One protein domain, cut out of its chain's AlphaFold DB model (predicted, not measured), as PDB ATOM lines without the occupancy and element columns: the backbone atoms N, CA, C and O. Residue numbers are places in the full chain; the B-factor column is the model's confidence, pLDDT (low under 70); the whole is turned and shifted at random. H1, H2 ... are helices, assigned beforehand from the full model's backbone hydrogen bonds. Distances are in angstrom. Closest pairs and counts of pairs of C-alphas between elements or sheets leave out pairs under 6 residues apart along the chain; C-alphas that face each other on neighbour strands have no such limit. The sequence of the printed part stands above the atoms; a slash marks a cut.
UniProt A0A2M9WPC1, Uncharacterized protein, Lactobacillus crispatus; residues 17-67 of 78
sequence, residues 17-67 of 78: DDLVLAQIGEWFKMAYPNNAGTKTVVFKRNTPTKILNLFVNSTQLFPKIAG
ATOM      1  N   ASP A  17     607.414 281.762 357.524       83.38
ATOM      2  CA  ASP A  17     606.570 282.277 356.443       83.38
ATOM      3  C   ASP A  17     607.375 282.509 355.154       83.38
ATOM      4  O   ASP A  17     606.914 282.153 354.065       83.38
ATOM      5  N   ASP A  18     608.612 283.008 355.270       82.25
ATOM      6  CA  ASP A  18     609.526 283.165 354.129       82.25
ATOM      7  C   ASP A  18     609.863 281.812 353.497       82.25
ATOM      8  O   ASP A  18     609.875 281.670 352.274       82.25
ATOM      9  N   LEU A  19     610.083 280.784 354.323       84.38
ATOM     10  CA  LEU A  19     610.353 279.424 353.850       84.38
ATOM     11  C   LEU A  19     609.145 278.816 353.123       84.38
ATOM     12  O   LEU A  19     609.319 278.128 352.114       84.38
ATOM     13  N   VAL A  20     607.923 279.079 353.598       85.19
ATOM     14  CA  VAL A  20     606.687 278.643 352.927       85.19
ATOM     15  C   VAL A  20     606.550 279.318 351.565       85.19
ATOM     16  O   VAL A  20     606.315 278.639 350.561       85.19
ATOM     17  N   LEU A  21     606.750 280.636 351.499       82.31
ATOM     18  CA  LEU A  21     606.698 281.376 350.240       82.31
ATOM     19  C   LEU A  21     607.803 280.957 349.274       82.31
ATOM     20  O   LEU A  21     607.542 280.868 348.078       82.31
ATOM     21  N   ALA A  22     609.004 280.645 349.762       83.69
ATOM     22  CA  ALA A  22     610.089 280.137 348.933       83.69
ATOM     23  C   ALA A  22     609.730 278.783 348.302       83.69
ATOM     24  O   ALA A  22     609.894 278.616 347.093       83.69
ATOM     25  N   GLN A  23     609.167 277.848 349.077       83.81
ATOM     26  CA  GLN A  23     608.741 276.538 348.567       83.81
ATOM     27  C   GLN A  23     607.653 276.654 347.495       83.81
ATOM     28  O   GLN A  23     607.713 275.980 346.467       83.81
ATOM     29  N   ILE A  24     606.659 277.518 347.712       83.25
ATOM     30  CA  ILE A  24     605.603 277.743 346.719       83.25
ATOM     31  C   ILE A  24     606.163 278.502 345.507       83.25
ATOM     32  O   ILE A  24     605.873 278.165 344.360       83.25
ATOM     33  N   GLY A  25     607.006 279.504 345.751       79.06
ATOM     34  CA  GLY A  25     607.633 280.341 344.735       79.06
ATOM     35  C   GLY A  25     608.545 279.555 343.797       79.06
ATOM     36  O   GLY A  25     608.514 279.792 342.592       79.06
ATOM     37  N   GLU A  26     609.309 278.584 344.306       81.12
ATOM     38  CA  GLU A  26     610.083 277.655 343.476       81.12
ATOM     39  C   GLU A  26     609.200 276.886 342.504       81.12
ATOM     40  O   GLU A  26     609.545 276.757 341.330       81.12
ATOM     41  N   TRP A  27     608.030 276.446 342.959       77.44
ATOM     42  CA  TRP A  27     607.077 275.769 342.094       77.44
ATOM     43  C   TRP A  27     606.490 276.724 341.039       77.44
ATOM     44  O   TRP A  27     606.357 276.373 339.866       77.44
ATOM     45  N   PHE A  28     606.244 277.983 341.410       77.88
ATOM     46  CA  PHE A  28     605.756 279.025 340.500       77.88
ATOM     47  C   PHE A  28     606.808 279.537 339.506       77.88
ATOM     48  O   PHE A  28     606.439 280.180 338.520       77.88
ATOM     49  N   LYS A  29     608.107 279.259 339.698       74.31
ATOM     50  CA  LYS A  29     609.156 279.638 338.726       74.31
ATOM     51  C   LYS A  29     608.907 279.036 337.345       74.31
ATOM     52  O   LYS A  29     609.310 279.636 336.356       74.31
ATOM     53  N   MET A  30     608.207 277.904 337.276       69.38
ATOM     54  CA  MET A  30     607.841 277.262 336.013       69.38
ATOM     55  C   MET A  30     606.705 277.978 335.264       69.38
ATOM     56  O   MET A  30     606.490 277.702 334.086       69.38
ATOM     57  N   ALA A  31     605.990 278.904 335.910       72.38
ATOM     58  CA  ALA A  31     604.954 279.698 335.266       72.38
ATOM     59  C   ALA A  31     605.552 280.941 334.588       72.38
ATOM     60  O   ALA A  31     606.191 281.793 335.229       72.38
ATOM     61  N   TYR A  32     605.296 281.056 333.286       73.25
ATOM     62  CA  TYR A  32     605.631 282.242 332.508       73.25
ATOM     63  C   TYR A  32     604.626 283.364 332.803       73.25
ATOM     64  O   TYR A  32     603.417 283.114 332.824       73.25
ATOM     65  N   PRO A  33     605.100 284.596 333.056       78.06
ATOM     66  CA  PRO A  33     604.208 285.740 333.152       78.06
ATOM     67  C   PRO A  33     603.580 286.026 331.785       78.06
ATOM     68  O   PRO A  33     604.213 285.846 330.745       78.06
ATOM     69  N   ASN A  34     602.333 286.485 331.787       79.31
ATOM     70  CA  ASN A  34     601.692 287.026 330.594       79.31
ATOM     71  C   ASN A  34     602.172 288.467 330.309       79.31
ATOM     72  O   ASN A  34     602.915 289.060 331.093       79.31
ATOM     73  N   ASN A  35     601.695 289.065 329.210       75.88
ATOM     74  CA  ASN A  35     602.047 290.437 328.808       75.88
ATOM     75  C   ASN A  35     601.655 291.519 329.837       75.88
ATOM     76  O   ASN A  35     602.155 292.635 329.762       75.88
ATOM     77  N   ALA A  36     600.780 291.196 330.794       78.56
ATOM     78  CA  ALA A  36     600.367 292.077 331.885       78.56
ATOM     79  C   ALA A  36     601.169 291.838 333.182       78.56
ATOM     80  O   ALA A  36     600.783 292.322 334.243       78.56
ATOM     81  N   GLY A  37     602.247 291.046 333.137       74.81
ATOM     82  CA  GLY A  37     603.069 290.722 334.307       74.81
ATOM     83  C   GLY A  37     602.405 289.761 335.300       74.81
ATOM     84  O   GLY A  37     602.956 289.503 336.368       74.81
ATOM     85  N   THR A  38     601.243 289.195 334.965       76.94
ATOM     86  CA  THR A  38     600.531 288.234 335.815       76.94
ATOM     87  C   THR A  38     601.012 286.820 335.518       76.94
ATOM     88  O   THR A  38     601.024 286.384 334.365       76.94
ATOM     89  N   LYS A  39     601.372 286.068 336.560       77.88
ATOM     90  CA  LYS A  39     601.655 284.634 336.448       77.88
ATOM     91  C   LYS A  39     600.393 283.841 336.744       77.88
ATOM     92  O   LYS A  39     599.837 283.951 337.831       77.88
ATOM     93  N   THR A  40     599.955 283.038 335.781       77.44
ATOM     94  CA  THR A  40     598.879 282.066 336.009       77.44
ATOM     95  C   THR A  40     599.510 280.731 336.358       77.44
ATOM     96  O   THR A  40     600.373 280.244 335.627       77.44
ATOM     97  N   VAL A  41     599.091 280.149 337.476       77.94
ATOM     98  CA  VAL A  41     599.578 278.852 337.933       77.94
ATOM     99  C   VAL A  41     598.418 277.867 337.938       77.94
ATOM    100  O   VAL A  41     597.365 278.154 338.501       77.94
ATOM    101  N   VAL A  42     598.621 276.707 337.315       77.31
ATOM    102  CA  VAL A  42     597.618 275.639 337.229       77.31
ATOM    103  C   VAL A  42     598.067 274.465 338.088       77.31
ATOM    104  O   VAL A  42     599.130 273.891 337.845       77.31
ATOM    105  N   PHE A  43     597.252 274.091 339.074       78.94
ATOM    106  CA  PHE A  43     597.485 272.904 339.895       78.94
ATOM    107  C   PHE A  43     596.990 271.668 339.144       78.94
ATOM    108  O   PHE A  43     595.796 271.380 339.084       78.94
ATOM    109  N   LYS A  44     597.934 270.936 338.555       78.62
ATOM    110  CA  LYS A  44     597.672 269.677 337.849       78.62
ATOM    111  C   LYS A  44     597.456 268.530 338.826       78.62
ATOM    112  O   LYS A  44     597.962 268.570 339.948       78.62
ATOM    113  N   ARG A  45     596.820 267.450 338.377       78.12
ATOM    114  CA  ARG A  45     596.582 266.238 339.183       78.12
ATOM    115  C   ARG A  45     597.843 265.602 339.787       78.12
ATOM    116  O   ARG A  45     597.771 264.989 340.844       78.12
ATOM    117  N   ASN A  46     598.993 265.740 339.129       81.12
ATOM    118  CA  ASN A  46     600.285 265.249 339.623       81.12
ATOM    119  C   ASN A  46     600.999 266.233 340.569       81.12
ATOM    120  O   ASN A  46     602.102 265.942 341.033       81.12
ATOM    121  N   THR A  47     600.404 267.394 340.841       80.50
ATOM    122  CA  THR A  47     600.972 268.368 341.770       80.50
ATOM    123  C   THR A  47     600.930 267.787 343.179       80.50
ATOM    124  O   THR A  47     599.873 267.311 343.601       80.50
ATOM    125  N   PRO A  48     602.037 267.822 343.940       84.19
ATOM    126  CA  PRO A  48     602.028 267.302 345.297       84.19
ATOM    127  C   PRO A  48     600.968 268.004 346.151       84.19
ATOM    128  O   PRO A  48     600.977 269.230 346.277       84.19
ATOM    129  N   THR A  49     600.098 267.232 346.805       83.44
ATOM    130  CA  THR A  49     599.009 267.754 347.654       83.44
ATOM    131  C   THR A  49     599.519 268.699 348.740       83.44
ATOM    132  O   THR A  49     598.841 269.650 349.115       83.44
ATOM    133  N   LYS A  50     600.755 268.487 349.211       85.19
ATOM    134  CA  LYS A  50     601.424 269.376 350.166       85.19
ATOM    135  C   LYS A  50     601.555 270.808 349.632       85.19
ATOM    136  O   LYS A  50     601.318 271.735 350.393       85.19
ATOM    137  N   ILE A  51     601.887 270.991 348.352       83.25
ATOM    138  CA  ILE A  51     602.037 272.318 347.733       83.25
ATOM    139  C   ILE A  51     600.679 273.001 347.587       83.25
ATOM    140  O   ILE A  51     600.553 274.176 347.918       83.25
ATOM    141  N   LEU A  52     599.651 272.254 347.172       83.19
ATOM    142  CA  LEU A  52     598.284 272.770 347.106       83.19
ATOM    143  C   LEU A  52     597.792 273.224 348.490       83.19
ATOM    144  O   LEU A  52     597.321 274.346 348.642       83.19
ATOM    145  N   ASN A  53     597.963 272.380 349.510       84.44
ATOM    146  CA  ASN A  53     597.569 272.700 350.883       84.44
ATOM    147  C   ASN A  53     598.342 273.904 351.431       84.44
ATOM    148  O   ASN A  53     597.752 274.771 352.071       84.44
ATOM    149  N   LEU A  54     599.653 273.972 351.173       85.62
ATOM    150  CA  LEU A  54     600.470 275.122 351.548       85.62
ATOM    151  C   LEU A  54     599.933 276.389 350.891       85.62
ATOM    152  O   LEU A  54     599.673 277.351 351.604       85.62
ATOM    153  N   PHE A  55     599.696 276.378 349.579       84.56
ATOM    154  CA  PHE A  55     599.173 277.536 348.859       84.56
ATOM    155  C   PHE A  55     597.834 278.012 349.427       84.56
ATOM    156  O   PHE A  55     597.727 279.175 349.803       84.56
ATOM    157  N   VAL A  56     596.850 277.118 349.579       82.50
ATOM    158  CA  VAL A  56     595.519 277.458 350.115       82.50
ATOM    159  C   VAL A  56     595.626 278.112 351.497       82.50
ATOM    160  O   VAL A  56     595.034 279.168 351.724       82.50
ATOM    161  N   ASN A  57     596.439 277.543 352.389       85.38
ATOM    162  CA  ASN A  57     596.580 278.018 353.768       85.38
ATOM    163  C   ASN A  57     597.432 279.293 353.907       85.38
ATOM    164  O   ASN A  57     597.355 279.977 354.929       85.38
ATOM    165  N   SER A  58     598.248 279.622 352.902       84.00
ATOM    166  CA  SER A  58     599.216 280.728 352.951       84.00
ATOM    167  C   SER A  58     598.984 281.818 351.903       84.00
ATOM    168  O   SER A  58     599.783 282.745 351.806       84.00
ATOM    169  N   THR A  59     597.869 281.781 351.165       80.44
ATOM    170  CA  THR A  59     597.479 282.817 350.184       80.44
ATOM    171  C   THR A  59     597.585 284.246 350.737       80.44
ATOM    172  O   THR A  59     598.041 285.157 350.052       80.44
ATOM    173  N   GLN A  60     597.249 284.432 352.011       81.69
ATOM    174  CA  GLN A  60     597.349 285.697 352.745       81.69
ATOM    175  C   GLN A  60     598.780 286.219 352.989       81.69
ATOM    176  O   GLN A  60     598.938 287.381 353.367       81.69
ATOM    177  N   LEU A  61     599.816 285.389 352.821       80.94
ATOM    178  CA  LEU A  61     601.220 285.776 353.006       80.94
ATOM    179  C   LEU A  61     601.788 286.500 351.778       80.94
ATOM    180  O   LEU A  61     602.628 287.384 351.925       80.94
ATOM    181  N   PHE A  62     601.290 286.185 350.581       78.81
ATOM    182  CA  PHE A  62     601.732 286.795 349.323       78.81
ATOM    183  C   PHE A  62     601.617 288.328 349.301       78.81
ATOM    184  O   PHE A  62     602.625 288.972 349.007       78.81
ATOM    185  N   PRO A  63     600.477 288.946 349.673       79.12
ATOM    186  CA  PRO A  63     600.394 290.405 349.714       79.12
ATOM    187  C   PRO A  63     601.220 291.009 350.857       79.12
ATOM    188  O   PRO A  63     601.690 292.134 350.735       79.12
ATOM    189  N   LYS A  64     601.422 290.275 351.962       76.56
ATOM    190  CA  LYS A  64     602.139 290.775 353.148       76.56
ATOM    191  C   LYS A  64     603.654 290.812 352.972       76.56
ATOM    192  O   LYS A  64     604.280 291.749 353.445       76.56
ATOM    193  N   ILE A  65     604.221 289.781 352.350       73.06
ATOM    194  CA  ILE A  65     605.676 289.581 352.274       73.06
ATOM    195  C   ILE A  65     606.190 289.874 350.865       73.06
ATOM    196  O   ILE A  65     607.225 290.507 350.701       73.06
ATOM    197  N   ALA A  66     605.461 289.436 349.836       71.12
ATOM    198  CA  ALA A  66     605.925 289.505 348.455       71.12
ATOM    199  C   ALA A  66     605.305 290.667 347.653       71.12
ATOM    200  O   ALA A  66     605.757 290.950 346.548       71.12
ATOM    201  N   GLY A  67     604.289 291.347 348.196       73.38
ATOM    202  CA  GLY A  67     603.632 292.487 347.548       73.38
ATOM    203  C   GLY A  67     602.788 292.122 346.323       73.38
ATOM    204  O   GLY A  67     602.467 293.000 345.526       73.38
TER     205      GLY A  67
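Overview. This is residues 17 to 67 of the 78 residues of an uncharacterized protein of Lactobacillus crispatus (UniProt A0A2M9WPC1). Two helices, H1 and H2, are packed together at a steep angle, and a short third helix, H3, sits across the beginning of H1. From the end of H1 a long loop without named elements, residues 29 to 48, swings far out, turns back near Asn 35 and returns in a wide bend to the beginning of H2. The printed part has 51 residues with three named helices, in the order H1, H2, H3, and no named strand; its class is all helix. The whole is compact, with a radius of gyration of the C-alphas of 11.2 A, yet flat in outline, spanning 29 by 29 by 15 A.

Along the chain. H1 comes first, residues 17 to 28, and is the longest helix by residues. It begins at C-alpha 17 at (606.570, 282.277, 356.443) and measures 16.3 A from first to last C-alpha. Residues 29 to 48 follow with no named element. H2 is residues 49 to 58, beginning at C-alpha 49 at (599.009, 267.754, 347.654), and measures 14.0 A. H3 is residues 61 to 66, measures 7.5 A and ends at C-alpha 66 at (605.925, 289.505, 348.455). The last printed residue is Gly 67.

Arrangement. H1 touches H2 with residues 20 to 24 alone. The closest C-alphas of the two are those of Ile 24 and Ile 51, 6.6 A apart. Their lines stand at a steep tilt of 53 degrees, and they run opposite ways. H1 touches H3 with residues 17 to 21 alone, where the closest C-alphas are those of Asp 17 and Leu 61, 7.3 A apart. The lines of H1 and H3 are about perpendicular, at 83 degrees. H2 and H3 meet only through their link. In H2 and H3 every O i to N i+4 pair is within hydrogen-bond range; in H1, 7 of 8 are.

Size, cuts and confidence. The two C-alphas farthest apart are those of Asn 35, in the long loop, and Lys 50, in H2, at 30.0 A. The first and last printed C-alphas, those of Asp 17 and Gly 67, are 13.9 A apart. The link from H1 to H2 is long, with 20 residues, and their C-alphas lie 7 to 19 A from the mean of all C-alphas. The link from H2 to H3 is tight, with 2 residues. The printed part has no cut. Its mean pLDDT is 79.7, and residue 30 is the one printed residue under 70.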